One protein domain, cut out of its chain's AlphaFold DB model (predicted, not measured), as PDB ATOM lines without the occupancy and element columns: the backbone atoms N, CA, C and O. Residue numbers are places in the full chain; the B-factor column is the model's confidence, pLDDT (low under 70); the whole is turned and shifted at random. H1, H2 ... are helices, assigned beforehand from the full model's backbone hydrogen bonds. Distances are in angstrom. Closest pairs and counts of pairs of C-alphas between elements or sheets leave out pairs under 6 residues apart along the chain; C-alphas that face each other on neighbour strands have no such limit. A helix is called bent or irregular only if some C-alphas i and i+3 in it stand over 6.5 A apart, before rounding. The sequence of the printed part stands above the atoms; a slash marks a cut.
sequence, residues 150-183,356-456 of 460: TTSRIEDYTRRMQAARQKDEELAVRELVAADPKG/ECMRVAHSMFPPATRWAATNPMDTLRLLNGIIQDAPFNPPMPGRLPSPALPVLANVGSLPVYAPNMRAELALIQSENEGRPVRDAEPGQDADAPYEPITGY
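AT A GLANCE: This is residues 150 to 183 and 356 to 456 of the 460 residues of an uncharacterized protein of Bifidobacterium breve (UniProt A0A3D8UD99). One long helix, H1, is the spine of a flat body, and four shorter helices are set along it: H2 packs on its later part, H3 and H5 on its middle, and H4 on its first residues, reaching on past them. From the far end of H4, where residues 388 to 393 stick out, a long stretch without a named helix folds back to H5, and a second such stretch, residues 434 to 456, folds back after H5. The printed part has 135 residues with five named helices, in the order H1 H2 H3 H4 H5, and no named strand; the class is all helix. The whole is loose, with a radius of gyration of the C-alphas of 18.2 A, and spans 65 by 35 by 18 A.

HOW THE PARTS SIT: H1, residues 150 to 179, is the hub and touches the four other helices. H5, residues 419 to 433, touches residues 157 to 168 of H1 alone, at a shallow tilt of 21 degrees, opposite ways; the closest C-alphas, those of Ala 164 and Met 421, are 5.0 A apart. H3, residues 368 to 371, touches residues 157 to 165 of H1 alone, the closest C-alphas being those of Gln 162 and Ala 368, 4.8 A apart. H3 and H5 are close but not clearly touching, with the closest C-alphas, those of Trp 371 and Leu 425, 5.9 A apart. H2, residues 356 to 364, touches residues 169 to 177 of H1 alone, at a steep tilt of 40 degrees, opposite ways; the closest C-alphas are those of Glu 169 and Ala 361, at 5.5 A. H4, residues 376 to 389, touches residues 150 to 154 of H1 alone, with the C-alphas of Thr 151 and Leu 380 closest at 5.4 A. H1 and H4 run opposite ways at a shallow tilt of 33 degrees, only just short of steep. The helix packing is only just mostly aligned, with 2 of 3 touching pairs that have a tilt at a shallow one. H2 is apart from H4 and from H5. In H1, H2, H4 and H5 every O i to N i+4 pair is within hydrogen-bond range; H3 is too short for such a pair, and its one O i to N i+3 pair is not within range.

IN THESE COORDINATES: H1 begins at C-alpha 150, (-18.088, 2.108, 19.208), and is 42.8 A long. H5 is 21.1 A long and ends at C-alpha 433, (-17.288, 17.330, 17.447). H4 is 20.0 A long and ends at C-alpha 389, (-24.541, -14.315, 20.307). H2 is 12.5 A long. H3 is only just irregular: C-alphas 368 and 371 are 7.0 A apart.

THE WHOLE: The two C-alphas farthest apart, those of Gly 183 and Met 396, are 65.8 A apart. Residues 184 to 355 are not printed, and C-alphas 183 and 356 are 14.2 A apart across this cut, which lies in the link from H1 to H2. The links H2 to H3 and H3 to H4 are tight, and H4 to H5 is long, with 29 residues. The mean pLDDT of the printed part is 85.1; residues 434 to 450 and 454 to 455 are under 70.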
ATOM      1  N   THR A 150     -17.437   1.507  18.036       95.19
ATOM      2  CA  THR A 150     -18.088   2.108  19.208       95.19
ATOM      3  C   THR A 150     -17.633   1.463  20.519       95.19
ATOM      4  O   THR A 150     -17.328   2.181  21.472       95.19
ATOM      5  N   THR A 151     -17.551   0.130  20.596       96.31
ATOM      6  CA  THR A 151     -17.066  -0.569  21.798       96.31
ATOM      7  C   THR A 151     -15.603  -0.245  22.072       96.31
ATOM      8  O   THR A 151     -15.264   0.048  23.216       96.31
ATOM      9  N   SER A 152     -14.765  -0.197  21.033       96.06
ATOM     10  CA  SER A 152     -13.345   0.161  21.158       96.06
ATOM     11  C   SER A 152     -13.170   1.586  21.690       96.06
ATOM     12  O   SER A 152     -12.346   1.832  22.568       96.06
ATOM     13  N   ARG A 153     -13.994   2.528  21.219       95.56
ATOM     14  CA  ARG A 153     -13.992   3.920  21.694       95.56
ATOM     15  C   ARG A 153     -14.491   4.048  23.133       95.56
ATOM     16  O   ARG A 153     -13.915   4.811  23.902       95.56
ATOM     17  N   ILE A 154     -15.516   3.284  23.530       96.75
ATOM     18  CA  ILE A 154     -15.977   3.238  24.930       96.75
ATOM     19  C   ILE A 154     -14.848   2.773  25.856       96.75
ATOM     20  O   ILE A 154     -14.640   3.367  26.919       96.75
ATOM     21  N   GLU A 155     -14.126   1.722  25.467       97.12
ATOM     22  CA  GLU A 155     -12.989   1.200  26.229       97.12
ATOM     23  C   GLU A 155     -11.850   2.221  26.305       97.12
ATOM     24  O   GLU A 155     -11.339   2.478  27.397       97.12
ATOM     25  N   ASP A 156     -11.498   2.853  25.181       97.00
ATOM     26  CA  ASP A 156     -10.456   3.881  25.129       97.00
ATOM     27  C   ASP A 156     -10.774   5.082  26.028       97.00
ATOM     28  O   ASP A 156      -9.976   5.430  26.899       97.00
ATOM     29  N   TYR A 157     -11.962   5.671  25.886       96.06
ATOM     30  CA  TYR A 157     -12.381   6.828  26.680       96.06
ATOM     31  C   TYR A 157     -12.452   6.505  28.169       96.06
ATOM     32  O   TYR A 157     -11.977   7.280  28.999       96.06
ATOM     33  N   THR A 158     -12.965   5.326  28.527       97.56
ATOM     34  CA  THR A 158     -13.005   4.893  29.930       97.56
ATOM     35  C   THR A 158     -11.596   4.689  30.489       97.56
ATOM     36  O   THR A 158     -11.320   5.092  31.618       97.56
ATOM     37  N   ARG A 159     -10.673   4.125  29.701       97.75
ATOM     38  CA  ARG A 159      -9.264   3.963  30.086       97.75
ATOM     39  C   ARG A 159      -8.562   5.310  30.273       97.75
ATOM     40  O   ARG A 159      -7.873   5.493  31.274       97.75
ATOM     41  N   ARG A 160      -8.738   6.250  29.340       95.69
ATOM     42  CA  ARG A 160      -8.152   7.598  29.404       95.69
ATOM     43  C   ARG A 160      -8.664   8.372  30.618       95.69
ATOM     44  O   ARG A 160      -7.863   8.871  31.404       95.69
ATOM     45  N   MET A 161      -9.975   8.348  30.858       96.00
ATOM     46  CA  MET A 161     -10.575   8.935  32.061       96.00
ATOM     47  C   MET A 161     -10.085   8.286  33.353       96.00
ATOM     48  O   MET A 161      -9.902   8.983  34.346       96.00
ATOM     49  N   GLN A 162      -9.855   6.971  33.367       97.44
ATOM     50  CA  GLN A 162      -9.299   6.287  34.535       97.44
ATOM     51  C   GLN A 162      -7.860   6.736  34.818       97.44
ATOM     52  O   GLN A 162      -7.512   6.951  35.977       97.44
ATOM     53  N   ALA A 163      -7.039   6.925  33.782       95.38
ATOM     54  CA  ALA A 163      -5.688   7.462  33.932       95.38
ATOM     55  C   ALA A 163      -5.703   8.926  34.410       95.38
ATOM     56  O   ALA A 163      -4.908   9.305  35.269       95.38
ATOM     57  N   ALA A 164      -6.627   9.744  33.899       94.31
ATOM     58  CA  ALA A 164      -6.820  11.118  34.359       94.31
ATOM     59  C   ALA A 164      -7.287  11.174  35.825       94.31
ATOM     60  O   ALA A 164      -6.741  11.940  36.615       94.31
ATOM     61  N   ARG A 165      -8.222  10.296  36.209       95.19
ATOM     62  CA  ARG A 165      -8.692  10.139  37.592       95.19
ATOM     63  C   ARG A 165      -7.556   9.788  38.547       95.19
ATOM     64  O   ARG A 165      -7.473  10.377  39.612       95.19
ATOM     65  N   GLN A 166      -6.664   8.871  38.169       95.56
ATOM     66  CA  GLN A 166      -5.507   8.512  38.999       95.56
ATOM     67  C   GLN A 166      -4.576   9.705  39.241       95.56
ATOM     68  O   GLN A 166      -4.130   9.911  40.365       95.56
ATOM     69  N   LYS A 167      -4.334  10.535  38.218       93.06
ATOM     70  CA  LYS A 167      -3.537  11.763  38.374       93.06
ATOM     71  C   LYS A 167      -4.200  12.772  39.313       93.06
ATOM     72  O   LYS A 167      -3.506  13.393  40.113       93.06
ATOM     73  N   ASP A 168      -5.521  12.930  39.222       92.25
ATOM     74  CA  ASP A 168      -6.280  13.797  40.130       92.25
ATOM     75  C   ASP A 168      -6.291  13.249  41.568       92.25
ATOM     76  O   ASP A 168      -6.119  14.013  42.513       92.25
ATOM     77  N   GLU A 169      -6.402  11.929  41.749       93.31
ATOM     78  CA  GLU A 169      -6.284  11.266  43.056       93.31
ATOM     79  C   GLU A 169      -4.898  11.482  43.677       93.31
ATOM     80  O   GLU A 169      -4.797  11.877  44.837       93.31
ATOM     81  N   GLU A 170      -3.821  11.295  42.912       91.19
ATOM     82  CA  GLU A 170      -2.454  11.550  43.378       91.19
ATOM     83  C   GLU A 170      -2.229  13.020  43.757       91.19
ATOM     84  O   GLU A 170      -1.575  13.310  44.764       91.19
ATOM     85  N   LEU A 171      -2.764  13.952  42.962       90.00
ATOM     86  CA  LEU A 171      -2.705  15.383  43.254       90.00
ATOM     87  C   LEU A 171      -3.448  15.701  44.557       90.00
ATOM     88  O   LEU A 171      -2.885  16.351  45.437       90.00
ATOM     89  N   ALA A 172      -4.665  15.183  44.710       91.38
ATOM     90  CA  ALA A 172      -5.482  15.367  45.899       91.38
ATOM     91  C   ALA A 172      -4.811  14.829  47.166       91.38
ATOM     92  O   ALA A 172      -4.781  15.517  48.183       91.38
ATOM     93  N   VAL A 173      -4.221  13.630  47.108       91.19
ATOM     94  CA  VAL A 173      -3.479  13.060  48.242       91.19
ATOM     95  C   VAL A 173      -2.328  13.974  48.642       91.19
ATOM     96  O   VAL A 173      -2.167  14.267  49.825       91.19
ATOM     97  N   ARG A 174      -1.553  14.479  47.675       88.75
ATOM     98  CA  ARG A 174      -0.452  15.412  47.962       88.75
ATOM     99  C   ARG A 174      -0.948  16.692  48.626       88.75
ATOM    100  O   ARG A 174      -0.307  17.156  49.563       88.75
ATOM    101  N   GLU A 175      -2.071  17.246  48.175       89.38
ATOM    102  CA  GLU A 175      -2.656  18.450  48.775       89.38
ATOM    103  C   GLU A 175      -3.178  18.210  50.197       89.38
ATOM    104  O   GLU A 175      -2.903  19.017  51.084       89.38
ATOM    105  N   LEU A 176      -3.875  17.097  50.443       89.19
ATOM    106  CA  LEU A 176      -4.393  16.742  51.772       89.19
ATOM    107  C   LEU A 176      -3.265  16.461  52.773       89.19
ATOM    108  O   LEU A 176      -3.308  16.924  53.915       89.19
ATOM    109  N   VAL A 177      -2.225  15.755  52.330       89.06
ATOM    110  CA  VAL A 177      -1.038  15.481  53.144       89.06
ATOM    111  C   VAL A 177      -0.271  16.771  53.440       89.06
ATOM    112  O   VAL A 177       0.143  16.982  54.575       89.06
ATOM    113  N   ALA A 178      -0.109  17.661  52.454       87.94
ATOM    114  CA  ALA A 178       0.597  18.929  52.638       87.94
ATOM    115  C   ALA A 178      -0.167  19.931  53.518       87.94
ATOM    116  O   ALA A 178       0.462  20.749  54.188       87.94
ATOM    117  N   ALA A 179      -1.502  19.888  53.513       86.56
ATOM    118  CA  ALA A 179      -2.323  20.742  54.364       86.56
ATOM    119  C   ALA A 179      -2.182  20.400  55.855       86.56
ATOM    120  O   ALA A 179      -2.310  21.300  56.681       86.56
ATOM    121  N   ASP A 180      -1.938  19.121  56.174       85.19
ATOM    122  CA  ASP A 180      -1.721  18.579  57.523       85.19
ATOM    123  C   ASP A 180      -2.545  19.273  58.636       85.19
ATOM    124  O   ASP A 180      -1.987  19.775  59.616       85.19
ATOM    125  N   PRO A 181      -3.888  19.339  58.525       78.94
ATOM    126  CA  PRO A 181      -4.726  20.038  59.499       78.94
ATOM    127  C   PRO A 181      -4.596  19.474  60.921       78.94
ATOM    128  O   PRO A 181      -4.834  20.194  61.891       78.94
ATOM    129  N   LYS A 182      -4.215  18.196  61.054       81.19
ATOM    130  CA  LYS A 182      -4.016  17.511  62.339       81.19
ATOM    131  C   LYS A 182      -2.593  17.693  62.899       81.19
ATOM    132  O   LYS A 182      -2.362  17.341  64.055       81.19
ATOM    133  N   GLY A 183      -1.653  18.250  62.129       82.50
ATOM    134  CA  GLY A 183      -0.256  18.432  62.537       82.50
ATOM    135  C   GLY A 183       0.517  17.118  62.715       82.50
ATOM    136  O   GLY A 183       1.453  17.071  63.514       82.50
ATOM    137  N   GLU A 356      -5.849   7.433  55.303       91.56
ATOM    138  CA  GLU A 356      -7.072   8.235  55.392       91.56
ATOM    139  C   GLU A 356      -7.168   9.229  54.224       91.56
ATOM    140  O   GLU A 356      -8.199   9.275  53.543       91.56
ATOM    141  N   CYS A 357      -6.087   9.962  53.936       89.56
ATOM    142  CA  CYS A 357      -6.018  10.899  52.812       89.56
ATOM    143  C   CYS A 357      -6.260  10.199  51.467       89.56
ATOM    144  O   CYS A 357      -7.028  10.704  50.648       89.56
ATOM    145  N   MET A 358      -5.661   9.022  51.245       91.06
ATOM    146  CA  MET A 358      -5.881   8.216  50.035       91.06
ATOM    147  C   MET A 358      -7.341   7.787  49.889       91.06
ATOM    148  O   MET A 358      -7.926   7.918  48.811       91.06
ATOM    149  N   ARG A 359      -7.964   7.322  50.976       91.06
ATOM    150  CA  ARG A 359      -9.372   6.911  50.983       91.06
ATOM    151  C   ARG A 359     -10.308   8.082  50.680       91.06
ATOM    152  O   ARG A 359     -11.229   7.928  49.873       91.06
ATOM    153  N   VAL A 360     -10.076   9.237  51.306       90.94
ATOM    154  CA  VAL A 360     -10.873  10.451  51.078       90.94
ATOM    155  C   VAL A 360     -10.712  10.913  49.633       90.94
ATOM    156  O   VAL A 360     -11.723  11.025  48.939       90.94
ATOM    157  N   ALA A 361      -9.477  11.060  49.143       90.50
ATOM    158  CA  ALA A 361      -9.205  11.438  47.758       90.50
ATOM    159  C   ALA A 361      -9.935  10.517  46.767       90.50
ATOM    160  O   ALA A 361     -10.708  11.001  45.944       90.50
ATOM    161  N   HIS A 362      -9.798   9.194  46.903       91.12
ATOM    162  CA  HIS A 362     -10.455   8.235  46.009       91.12
ATOM    163  C   HIS A 362     -11.987   8.374  45.981       91.12
ATOM    164  O   HIS A 362     -12.609   8.214  44.926       91.12
ATOM    165  N   SER A 363     -12.602   8.672  47.132       89.94
ATOM    166  CA  SER A 363     -14.058   8.818  47.266       89.94
ATOM    167  C   SER A 363     -14.618  10.111  46.661       89.94
ATOM    168  O   SER A 363     -15.799  10.164  46.320       89.94
ATOM    169  N   MET A 364     -13.783  11.143  46.509       88.56
ATOM    170  CA  MET A 364     -14.202  12.462  46.026       88.56
ATOM    171  C   MET A 364     -14.312  12.553  44.502       88.56
ATOM    172  O   MET A 364     -14.980  13.462  43.995       88.56
ATOM    173  N   PHE A 365     -13.679  11.631  43.769       91.56
ATOM    174  CA  PHE A 365     -13.700  11.616  42.308       91.56
ATOM    175  C   PHE A 365     -14.763  10.654  41.763       91.56
ATOM    176  O   PHE A 365     -14.866   9.510  42.214       91.56
ATOM    177  N   PRO A 366     -15.549  11.079  40.754       92.50
ATOM    178  CA  PRO A 366     -16.528  10.209  40.116       92.50
ATOM    179  C   PRO A 366     -15.845   9.050  39.368       92.50
ATOM    180  O   PRO A 366     -14.665   9.131  39.021       92.50
ATOM    181  N   PRO A 367     -16.580   7.965  39.061       93.69
ATOM    182  CA  PRO A 367     -16.023   6.842  38.316       93.69
ATOM    183  C   PRO A 367     -15.562   7.266  36.916       93.69
ATOM    184  O   PRO A 367     -16.137   8.165  36.300       93.69
ATOM    185  N   ALA A 368     -14.581   6.548  36.363       95.19
ATOM    186  CA  ALA A 368     -14.028   6.826  35.034       95.19
ATOM    187  C   ALA A 368     -15.060   6.777  33.898       95.19
ATOM    188  O   ALA A 368     -14.837   7.349  32.843       95.19
ATOM    189  N   THR A 369     -16.215   6.146  34.107       94.62
ATOM    190  CA  THR A 369     -17.332   6.110  33.155       94.62
ATOM    191  C   THR A 369     -18.094   7.432  33.029       94.62
ATOM    192  O   THR A 369     -18.953   7.558  32.157       94.62
ATOM    193  N   ARG A 370     -17.798   8.434  33.870       92.00
ATOM    194  CA  ARG A 370     -18.505   9.727  33.913       92.00
ATOM    195  C   ARG A 370     -18.195  10.660  32.733       92.00
ATOM    196  O   ARG A 370     -18.673  11.786  32.722       92.00
ATOM    197  N   TRP A 371     -17.462  10.196  31.718       93.56
ATOM    198  CA  TRP A 371     -17.380  10.890  30.427       93.56
ATOM    199  C   TRP A 371     -18.689  10.827  29.626       93.56
ATOM    200  O   TRP A 371     -18.897  11.639  28.729       93.56
ATOM    201  N   ALA A 372     -19.590   9.899  29.958       93.12
ATOM    202  CA  ALA A 372     -20.916   9.783  29.363       93.12
ATOM    203  C   ALA A 372     -22.025  10.140  30.368       93.12
ATOM    204  O   ALA A 372     -21.906   9.913  31.575       93.12
ATOM    205  N   ALA A 373     -23.132  10.691  29.864       88.06
ATOM    206  CA  ALA A 373     -24.314  11.045  30.653       88.06
ATOM    207  C   ALA A 373     -25.006   9.806  31.255       88.06
ATOM    208  O   ALA A 373     -25.576   9.864  32.345       88.06
ATOM    209  N   THR A 374     -24.923   8.677  30.555       89.00
ATOM    210  CA  THR A 374     -25.367   7.350  30.999       89.00
ATOM    211  C   THR A 374     -24.174   6.412  31.100       89.00
ATOM    212  O   THR A 374     -23.165   6.631  30.439       89.00
ATOM    213  N   ASN A 375     -24.290   5.330  31.873       92.62
ATOM    214  CA  ASN A 375     -23.213   4.351  32.002       92.62
ATOM    215  C   ASN A 375     -22.861   3.717  30.630       92.62
ATOM    216  O   ASN A 375     -23.663   2.958  30.080       92.62
ATOM    217  N   PRO A 376     -21.664   3.980  30.074       94.50
ATOM    218  CA  PRO A 376     -21.281   3.508  28.749       94.50
ATOM    219  C   PRO A 376     -21.036   1.994  28.723       94.50
ATOM    220  O   PRO A 376     -21.157   1.368  27.669       94.50
ATOM    221  N   MET A 377     -20.784   1.375  29.883       95.75
ATOM    222  CA  MET A 377     -20.603  -0.074  29.986       95.75
ATOM    223  C   MET A 377     -21.873  -0.853  29.647       95.75
ATOM    224  O   MET A 377     -21.777  -1.997  29.211       95.75
ATOM    225  N   ASP A 378     -23.055  -0.256  29.801       94.38
ATOM    226  CA  ASP A 378     -24.312  -0.914  29.430       94.38
ATOM    227  C   ASP A 378     -24.458  -0.993  27.905       94.38
ATOM    228  O   ASP A 378     -24.868  -2.024  27.374       94.38
ATOM    229  N   THR A 379     -24.015   0.049  27.191       94.31
ATOM    230  CA  THR A 379     -23.932   0.036  25.721       94.31
ATOM    231  C   THR A 379     -22.873  -0.955  25.249       94.31
ATOM    232  O   THR A 379     -23.147  -1.762  24.365       94.31
ATOM    233  N   LEU A 380     -21.697  -0.972  25.887       95.88
ATOM    234  CA  LEU A 380     -20.639  -1.934  25.573       95.88
ATOM    235  C   LEU A 380     -21.121  -3.381  25.731       95.88
ATOM    236  O   LEU A 380     -20.953  -4.182  24.815       95.88
ATOM    237  N   ARG A 381     -21.752  -3.716  26.865       96.56
ATOM    238  CA  ARG A 381     -22.285  -5.066  27.115       96.56
ATOM    239  C   ARG A 381     -23.372  -5.444  26.116       96.56
ATOM    240  O   ARG A 381     -23.375  -6.578  25.650       96.56
ATOM    241  N   LEU A 382     -24.268  -4.514  25.777       95.94
ATOM    242  CA  LEU A 382     -25.324  -4.750  24.795       95.94
ATOM    243  C   LEU A 382     -24.742  -5.074  23.412       95.94
ATOM    244  O   LEU A 382     -25.106  -6.088  22.820       95.94
ATOM    245  N   LEU A 383     -23.832  -4.234  22.909       96.12
ATOM    246  CA  LEU A 383     -23.234  -4.406  21.583       96.12
ATOM    247  C   LEU A 383     -22.383  -5.681  21.515       96.12
ATOM    248  O   LEU A 383     -22.580  -6.493  20.612       96.12
ATOM    249  N   ASN A 384     -21.504  -5.902  22.500       96.12
ATOM    250  CA  ASN A 384     -20.690  -7.118  22.567       96.12
ATOM    251  C   ASN A 384     -21.548  -8.375  22.722       96.12
ATOM    252  O   ASN A 384     -21.248  -9.382  22.090       96.12
ATOM    253  N   GLY A 385     -22.629  -8.317  23.505       95.50
ATOM    254  CA  GLY A 385     -23.557  -9.434  23.667       95.50
ATOM    255  C   GLY A 385     -24.200  -9.848  22.345       95.50
ATOM    256  O   GLY A 385     -24.205 -11.028  22.015       95.50
ATOM    257  N   ILE A 386     -24.662  -8.883  21.542       95.50
ATOM    258  CA  ILE A 386     -25.221  -9.166  20.211       95.50
ATOM    259  C   ILE A 386     -24.151  -9.748  19.277       95.50
ATOM    260  O   ILE A 386     -24.425 -10.713  18.569       95.50
ATOM    261  N   ILE A 387     -22.933  -9.195  19.281       94.69
ATOM    262  CA  ILE A 387     -21.833  -9.683  18.433       94.69
ATOM    263  C   ILE A 387     -21.450 -11.126  18.793       94.69
ATOM    264  O   ILE A 387     -21.213 -11.941  17.901       94.69
ATOM    265  N   GLN A 388     -21.387 -11.439  20.089       94.69
ATOM    266  CA  GLN A 388     -21.012 -12.758  20.599       94.69
ATOM    267  C   GLN A 388     -22.117 -13.806  20.413       94.69
ATOM    268  O   GLN A 388     -21.798 -14.969  20.177       94.69
ATOM    269  N   ASP A 389     -23.393 -13.412  20.490       94.56
ATOM    270  CA  ASP A 389     -24.541 -14.315  20.307       94.56
ATOM    271  C   ASP A 389     -24.851 -14.586  18.824       94.56
ATOM    272  O   ASP A 389     -25.409 -15.629  18.481       94.56
ATOM    273  N   ALA A 390     -24.436 -13.693  17.916       93.62
ATOM    274  CA  ALA A 390     -24.760 -13.776  16.491       93.62
ATOM    275  C   ALA A 390     -24.437 -15.127  15.810       93.62
ATOM    276  O   ALA A 390     -25.246 -15.556  14.982       93.62
ATOM    277  N   PRO A 391     -23.331 -15.839  16.128       93.00
ATOM    278  CA  PRO A 391     -23.073 -17.166  15.570       93.00
ATOM    279  C   PRO A 391     -24.122 -18.221  15.939       93.00
ATOM    280  O   PRO A 391     -24.368 -19.140  15.164       93.00
ATOM    281  N   PHE A 392     -24.745 -18.097  17.110       92.50
ATOM    282  CA  PHE A 392     -25.709 -19.066  17.633       92.50
ATOM    283  C   PHE A 392     -27.154 -18.656  17.351       92.50
ATOM    284  O   PHE A 392     -28.020 -19.515  17.174       92.50
ATOM    285  N   ASN A 393     -27.404 -17.350  17.288       91.62
ATOM    286  CA  ASN A 393     -28.715 -16.759  17.090       91.62
ATOM    287  C   ASN A 393     -28.586 -15.492  16.221       91.62
ATOM    288  O   ASN A 393     -28.467 -14.381  16.746       91.62
ATOM    289  N   PRO A 394     -28.574 -15.641  14.883       90.50
ATOM    290  CA  PRO A 394     -28.378 -14.518  13.978       90.50
ATOM    291  C   PRO A 394     -29.445 -13.427  14.177       90.50
ATOM    292  O   PRO A 394     -30.644 -13.709  14.068       90.50
ATOM    293  N   PRO A 395     -29.049 -12.174  14.469       90.81
ATOM    294  CA  PRO A 395     -30.002 -11.116  14.758       90.81
ATOM    295  C   PRO A 395     -30.687 -10.617  13.483       90.81
ATOM    296  O   PRO A 395     -30.090 -10.548  12.410       90.81
ATOM    297  N   MET A 396     -31.941 -10.179  13.617       89.19
ATOM    298  CA  MET A 396     -32.653  -9.504  12.529       89.19
ATOM    299  C   MET A 396     -32.128  -8.068  12.371       89.19
ATOM    300  O   MET A 396     -32.270  -7.288  13.319       89.19
ATOM    301  N   PRO A 397     -31.608  -7.659  11.195       83.94
ATOM    302  CA  PRO A 397     -30.996  -6.339  11.016       83.94
ATOM    303  C   PRO A 397     -31.905  -5.162  11.382       83.94
ATOM    304  O   PRO A 397     -31.466  -4.216  12.029       83.94
ATOM    305  N   GLY A 398     -33.202  -5.249  11.066       83.81
ATOM    306  CA  GLY A 398     -34.192  -4.216  11.409       83.81
ATOM    307  C   GLY A 398     -34.515  -4.096  12.906       83.81
ATOM    308  O   GLY A 398     -35.280  -3.218  13.291       83.81
ATOM    309  N   ARG A 399     -33.968  -4.981  13.748       88.75
ATOM    310  CA  ARG A 399     -34.108  -4.956  15.213       88.75
ATOM    311  C   ARG A 399     -32.797  -4.635  15.930       88.75
ATOM    312  O   ARG A 399     -32.780  -4.624  17.159       88.75
ATOM    313  N   LEU A 400     -31.711  -4.402  15.191       92.44
ATOM    314  CA  LEU A 400     -30.426  -4.055  15.785       92.44
ATOM    315  C   LEU A 400     -30.498  -2.651  16.411       92.44
ATOM    316  O   LEU A 400     -31.011  -1.724  15.776       92.44
ATOM    317  N   PRO A 401     -29.997  -2.465  17.645       93.12
ATOM    318  CA  PRO A 401     -29.917  -1.144  18.254       93.12
ATOM    319  C   PRO A 401     -28.924  -0.267  17.485       93.12
ATOM    320  O   PRO A 401     -28.006  -0.769  16.841       93.12
ATOM    321  N   SER A 402     -29.070   1.054  17.573       91.12
ATOM    322  CA  SER A 402     -28.092   1.964  16.971       91.12
ATOM    323  C   SER A 402     -26.707   1.766  17.614       91.12
ATOM    324  O   SER A 402     -26.610   1.887  18.839       91.12
ATOM    325  N   PRO A 403     -25.636   1.494  16.840       91.25
ATOM    326  CA  PRO A 403     -24.277   1.392  17.360       91.25
ATOM    327  C   PRO A 403     -23.675   2.799  17.468       91.25
ATOM    328  O   PRO A 403     -22.756   3.156  16.738       91.25
ATOM    329  N   ALA A 404     -24.283   3.638  18.302       89.31
ATOM    330  CA  ALA A 404     -23.841   5.003  18.542       89.31
ATOM    331  C   ALA A 404     -23.208   5.109  19.928       89.31
ATOM    332  O   ALA A 404     -23.605   4.403  20.860       89.31
ATOM    333  N   LEU A 405     -22.251   6.026  20.069       89.81
ATOM    334  CA  LEU A 405     -21.724   6.365  21.382       89.81
ATOM    335  C   LEU A 405     -22.843   6.903  22.287       89.81
ATOM    336  O   LEU A 405     -23.726   7.630  21.815       89.81
ATOM    337  N   PRO A 406     -22.795   6.589  23.592       90.75
ATOM    338  CA  PRO A 406     -23.620   7.262  24.581       90.75
ATOM    339  C   PRO A 406     -23.428   8.776  24.520       90.75
ATOM    340  O   PRO A 406     -22.353   9.270  24.174       90.75
ATOM    341  N   VAL A 407     -24.466   9.516  24.908       89.94
ATOM    342  CA  VAL A 407     -24.397  10.979  24.990       89.94
ATOM    343  C   VAL A 407     -23.260  11.373  25.931       89.94
ATOM    344  O   VAL A 407     -23.219  10.914  27.075       89.94
ATOM    345  N   LEU A 408     -22.347  12.217  25.451       89.25
ATOM    346  CA  LEU A 408     -21.223  12.710  26.244       89.25
ATOM    347  C   LEU A 408     -21.730  13.573  27.407       89.25
ATOM    348  O   LEU A 408     -22.671  14.355  27.262       89.25
ATOM    349  N   ALA A 409     -21.112  13.420  28.574       88.75
ATOM    350  CA  ALA A 409     -21.373  14.276  29.723       88.75
ATOM    351  C   ALA A 409     -20.810  15.681  29.478       88.75
ATOM    352  O   ALA A 409     -19.853  15.847  28.727       88.75
ATOM    353  N   ASN A 410     -21.373  16.694  30.139       85.06
ATOM    354  CA  ASN A 410     -20.803  18.042  30.139       85.06
ATOM    355  C   ASN A 410     -19.546  18.080  31.032       85.06
ATOM    356  O   ASN A 410     -19.569  17.511  32.124       85.06
ATOM    357  N   VAL A 411     -18.489  18.793  30.627       84.50
ATOM    358  CA  VAL A 411     -17.273  19.010  31.436       84.50
ATOM    359  C   VAL A 411     -17.612  19.580  32.815       84.50
ATOM    360  O   VAL A 411     -17.070  19.128  33.820       84.50
ATOM    361  N   GLY A 412     -18.592  20.488  32.890       77.44
ATOM    362  CA  GLY A 412     -19.064  21.061  34.156       77.44
ATOM    363  C   GLY A 412     -19.769  20.074  35.098       77.44
ATOM    364  O   GLY A 412     -20.079  20.433  36.227       77.44
ATOM    365  N   SER A 413     -20.039  18.839  34.662       82.56
ATOM    366  CA  SER A 413     -20.579  17.784  35.534       82.56
ATOM    367  C   SER A 413     -19.513  17.101  36.397       82.56
ATOM    368  O   SER A 413     -19.864  16.362  37.321       82.56
ATOM    369  N   LEU A 414     -18.231  17.331  36.098       87.75
ATOM    370  CA  LEU A 414     -17.106  16.865  36.899       87.75
ATOM    371  C   LEU A 414     -16.707  17.928  37.939       87.75
ATOM    372  O   LEU A 414     -16.828  19.128  37.665       87.75
ATOM    373  N   PRO A 415     -16.205  17.520  39.116       86.75
ATOM    374  CA  PRO A 415     -15.807  18.464  40.156       86.75
ATOM    375  C   PRO A 415     -14.710  19.441  39.709       86.75
ATOM    376  O   PRO A 415     -13.831  19.088  38.928       86.75
ATOM    377  N   VAL A 416     -14.731  20.675  40.225       83.94
ATOM    378  CA  VAL A 416     -13.718  21.722  39.940       83.94
ATOM    379  C   VAL A 416     -12.305  21.341  40.390       83.94
ATOM    380  O   VAL A 416     -11.331  21.738  39.757       83.94
ATOM    381  N   TYR A 417     -12.205  20.499  41.417       82.50
ATOM    382  CA  TYR A 417     -10.955  19.949  41.941       82.50
ATOM    383  C   TYR A 417     -10.443  18.723  41.153       82.50
ATOM    384  O   TYR A 417      -9.499  18.072  41.588       82.50
ATOM    385  N   ALA A 418     -11.046  18.387  39.999       88.88
ATOM    386  CA  ALA A 418     -10.635  17.288  39.110       88.88
ATOM    387  C   ALA A 418     -10.093  17.806  37.756       88.88
ATOM    388  O   ALA A 418     -10.734  17.622  36.711       88.88
ATOM    389  N   PRO A 419      -8.961  18.535  37.744       86.62
ATOM    390  CA  PRO A 419      -8.478  19.239  36.558       86.62
ATOM    391  C   PRO A 419      -8.094  18.297  35.410       86.62
ATOM    392  O   PRO A 419      -8.363  18.628  34.253       86.62
ATOM    393  N   ASN A 420      -7.513  17.127  35.696       90.12
ATOM    394  CA  ASN A 420      -7.102  16.188  34.653       90.12
ATOM    395  C   ASN A 420      -8.317  15.487  34.033       90.12
ATOM    396  O   ASN A 420      -8.407  15.394  32.811       90.12
ATOM    397  N   MET A 421      -9.277  15.029  34.844       91.31
ATOM    398  CA  MET A 421     -10.515  14.419  34.340       91.31
ATOM    399  C   MET A 421     -11.328  15.399  33.487       91.31
ATOM    400  O   MET A 421     -11.921  15.001  32.485       91.31
ATOM    401  N   ARG A 422     -11.359  16.684  33.863       88.75
ATOM    402  CA  ARG A 422     -12.043  17.732  33.089       88.75
ATOM    403  C   ARG A 422     -11.367  18.009  31.752       88.75
ATOM    404  O   ARG A 422     -12.069  18.088  30.747       88.75
ATOM    405  N   ALA A 423     -10.038  18.122  31.739       84.75
ATOM    406  CA  ALA A 423      -9.272  18.279  30.505       84.75
ATOM    407  C   ALA A 423      -9.476  17.080  29.567       84.75
ATOM    408  O   ALA A 423      -9.751  17.257  28.382       84.75
ATOM    409  N   GLU A 424      -9.448  15.860  30.105       90.56
ATOM    410  CA  GLU A 424      -9.660  14.644  29.317       90.56
ATOM    411  C   GLU A 424     -11.077  14.569  28.730       90.56
ATOM    412  O   GLU A 424     -11.254  14.238  27.558       90.56
ATOM    413  N   LEU A 425     -12.104  14.939  29.503       91.50
ATOM    414  CA  LEU A 425     -13.472  15.001  28.990       91.50
ATOM    415  C   LEU A 425     -13.625  16.060  27.886       91.50
ATOM    416  O   LEU A 425     -14.313  15.809  26.895       91.50
ATOM    417  N   ALA A 426     -12.963  17.213  28.012       86.25
ATOM    418  CA  ALA A 426     -12.947  18.233  26.965       86.25
ATOM    419  C   ALA A 426     -12.277  17.719  25.675       86.25
ATOM    420  O   ALA A 426     -12.801  17.940  24.580       86.25
ATOM    421  N   LEU A 427     -11.178  16.959  25.790       87.38
ATOM    422  CA  LEU A 427     -10.536  16.295  24.648       87.38
ATOM    423  C   LEU A 427     -11.489  15.312  23.966       87.38
ATOM    424  O   LEU A 427     -11.704  15.416  22.758       87.38
ATOM    425  N   ILE A 428     -12.131  14.425  24.735       90.38
ATOM    426  CA  ILE A 428     -13.115  13.462  24.217       90.38
ATOM    427  C   ILE A 428     -14.258  14.183  23.484       90.38
ATOM    428  O   ILE A 428     -14.658  13.761  22.398       90.38
ATOM    429  N   GLN A 429     -14.780  15.284  24.032       87.12
ATOM    430  CA  GLN A 429     -15.799  16.093  23.356       87.12
ATOM    431  C   GLN A 429     -15.278  16.684  22.039       87.12
ATOM    432  O   GLN A 429     -15.945  16.562  21.012       87.12
ATOM    433  N   SER A 430     -14.069  17.254  22.036       82.69
ATOM    434  CA  SER A 430     -13.474  17.863  20.839       82.69
ATOM    435  C   SER A 430     -13.263  16.862  19.693       82.69
ATOM    436  O   SER A 430     -13.597  17.171  18.545       82.69
ATOM    437  N   GLU A 431     -12.809  15.642  20.009       86.12
ATOM    438  CA  GLU A 431     -12.635  14.539  19.056       86.12
ATOM    439  C   GLU A 431     -13.965  14.128  18.408       86.12
ATOM    440  O   GLU A 431     -14.013  13.801  17.222       86.12
ATOM    441  N   ASN A 432     -15.059  14.161  19.174       83.81
ATOM    442  CA  ASN A 432     -16.394  13.792  18.698       83.81
ATOM    443  C   ASN A 432     -17.093  14.910  17.914       83.81
ATOM    444  O   ASN A 432     -17.930  14.622  17.060       83.81
ATOM    445  N   GLU A 433     -16.751  16.172  18.171       77.00
ATOM    446  CA  GLU A 433     -17.288  17.330  17.447       77.00
ATOM    447  C   GLU A 433     -16.530  17.643  16.142       77.00
ATOM    448  O   GLU A 433     -16.928  18.541  15.400       77.00
ATOM    449  N   GLY A 434     -15.440  16.922  15.844       59.81
ATOM    450  CA  GLY A 434     -14.625  17.143  14.643       59.81
ATOM    451  C   GLY A 434     -13.862  18.473  14.650       59.81
ATOM    452  O   GLY A 434     -13.478  18.974  13.590       59.81
ATOM    453  N   ARG A 435     -13.656  19.071  15.831       51.56
ATOM    454  CA  ARG A 435     -12.834  20.276  15.996       51.56
ATOM    455  C   ARG A 435     -11.349  19.880  15.995       51.56
ATOM    456  O   ARG A 435     -11.028  18.776  16.427       51.56
ATOM    457  N   PRO A 436     -10.428  20.739  15.514       45.50
ATOM    458  CA  PRO A 436      -9.000  20.456  15.622       45.50
ATOM    459  C   PRO A 436      -8.638  20.242  17.095       45.50
ATOM    460  O   PRO A 436      -8.945  21.095  17.928       45.50
ATOM    461  N   VAL A 437      -8.022  19.091  17.390       47.88
ATOM    462  CA  VAL A 437      -7.554  18.714  18.728       47.88
ATOM    463  C   VAL A 437      -6.541  19.765  19.166       47.88
ATOM    464  O   VAL A 437      -5.412  19.801  18.680       47.88
ATOM    465  N   ARG A 438      -6.981  20.687  20.017       50.50
ATOM    466  CA  ARG A 438      -6.092  21.564  20.766       50.50
ATOM    467  C   ARG A 438      -5.681  20.767  21.995       50.50
ATOM    468  O   ARG A 438      -6.552  20.161  22.615       50.50
ATOM    469  N   ASP A 439      -4.390  20.732  22.309       48.75
ATOM    470  CA  ASP A 439      -3.905  20.138  23.555       48.75
ATOM    471  C   ASP A 439      -4.617  20.852  24.713       48.75
ATOM    472  O   ASP A 439      -4.309  22.005  25.003       48.75
ATOM    473  N   ALA A 440      -5.645  20.222  25.285       50.97
ATOM    474  CA  ALA A 440      -6.395  20.807  26.383       50.97
ATOM    475  C   ALA A 440      -5.499  20.770  27.624       50.97
ATOM    476  O   ALA A 440      -5.180  19.689  28.129       50.97
ATOM    477  N   GLU A 441      -5.054  21.930  28.096       51.06
ATOM    478  CA  GLU A 441      -4.169  22.002  29.258       51.06
ATOM    479  C   GLU A 441      -4.987  21.920  30.563       51.06
ATOM    480  O   GLU A 441      -6.025  22.591  30.696       51.06
ATOM    481  N   PRO A 442      -4.542  21.129  31.565       49.75
ATOM    482  CA  PRO A 442      -5.192  21.067  32.871       49.75
ATOM    483  C   PRO A 442      -5.387  22.467  33.473       49.75
ATOM    484  O   PRO A 442      -4.432  23.219  33.653       49.75
ATOM    485  N   GLY A 443      -6.636  22.818  33.792       51.81
ATOM    486  CA  GLY A 443      -6.986  24.090  34.434       51.81
ATOM    487  C   GLY A 443      -7.180  25.300  33.507       51.81
ATOM    488  O   GLY A 443      -7.564  26.352  34.016       51.81
ATOM    489  N   GLN A 444      -6.975  25.178  32.187       51.88
ATOM    490  CA  GLN A 444      -7.217  26.273  31.226       51.88
ATOM    491  C   GLN A 444      -8.416  26.028  30.294       51.88
ATOM    492  O   GLN A 444      -9.135  26.974  29.980       51.88
ATOM    493  N   ASP A 445      -8.690  24.777  29.907       48.97
ATOM    494  CA  ASP A 445      -9.619  24.455  28.804       48.97
ATOM    495  C   ASP A 445     -10.970  23.843  29.239       48.97
ATOM    496  O   ASP A 445     -11.597  23.087  28.500       48.97
ATOM    497  N   ALA A 446     -11.453  24.168  30.443       48.00
ATOM    498  CA  ALA A 446     -12.672  23.566  31.008       48.00
ATOM    499  C   ALA A 446     -13.751  24.565  31.479       48.00
ATOM    500  O   ALA A 446     -14.643  24.155  32.230       48.00
ATOM    501  N   ASP A 447     -13.660  25.849  31.105       49.06
ATOM    502  CA  ASP A 447     -14.580  26.934  31.513       49.06
ATOM    503  C   ASP A 447     -14.831  27.045  33.039       49.06
ATOM    504  O   ASP A 447     -15.801  27.662  33.481       49.06
ATOM    505  N   ALA A 448     -13.951  26.486  33.878       49.94
ATOM    506  CA  ALA A 448     -13.901  26.785  35.307       49.94
ATOM    507  C   ALA A 448     -12.460  26.680  35.840       49.94
ATOM    508  O   ALA A 448     -11.768  25.716  35.500       49.94
ATOM    509  N   PRO A 449     -12.009  27.642  36.667       60.88
ATOM    510  CA  PRO A 449     -10.696  27.596  37.303       60.88
ATOM    511  C   PRO A 449     -10.581  26.400  38.260       60.88
ATOM    512  O   PRO A 449     -11.562  26.001  38.885       60.88
ATOM    513  N   TYR A 450      -9.376  25.830  38.366       65.75
ATOM    514  CA  TYR A 450      -9.061  24.805  39.363       65.75
ATOM    515  C   TYR A 450      -9.255  25.358  40.776       65.75
ATOM    516  O   TYR A 450      -8.778  26.451  41.087       65.75
ATOM    517  N   GLU A 451      -9.894  24.571  41.636       70.38
ATOM    518  CA  GLU A 451     -10.006  24.873  43.059       70.38
ATOM    519  C   GLU A 451      -9.372  23.742  43.881       70.38
ATOM    520  O   GLU A 451      -9.692  22.578  43.626       70.38
ATOM    521  N   PRO A 452      -8.489  24.053  44.852       73.12
ATOM    522  CA  PRO A 452      -7.826  23.043  45.675       73.12
ATOM    523  C   PRO A 452      -8.815  22.159  46.435       73.12
ATOM    524  O   PRO A 452      -9.838  22.637  46.939       73.12
ATOM    525  N   ILE A 453      -8.476  20.879  46.601       78.88
ATOM    526  CA  ILE A 453      -9.387  19.912  47.235       78.88
ATOM    527  C   ILE A 453      -9.588  20.178  48.735       78.88
ATOM    528  O   ILE A 453     -10.593  19.778  49.323       78.88
ATOM    529  N   THR A 454      -8.656  20.902  49.357       69.69
ATOM    530  CA  THR A 454      -8.649  21.233  50.789       69.69
ATOM    531  C   THR A 454      -9.861  22.052  51.241       69.69
ATOM    532  O   THR A 454     -10.210  22.008  52.416       69.69
ATOM    533  N   GLY A 455     -10.540  22.758  50.327       68.50
ATOM    534  CA  GLY A 455     -11.797  23.466  50.611       68.50
ATOM    535  C   GLY A 455     -13.049  22.577  50.611       68.50
ATOM    536  O   GLY A 455     -14.121  23.040  50.994       68.50
ATOM    537  N   TYR A 456     -12.918  21.319  50.178       73.50
ATOM    538  CA  TYR A 456     -14.030  20.398  49.917       73.50
ATOM    539  C   TYR A 456     -13.941  19.086  50.702       73.50
ATOM    540  O   TYR A 456     -14.962  18.440  50.932       73.50
TER     541      TYR A 456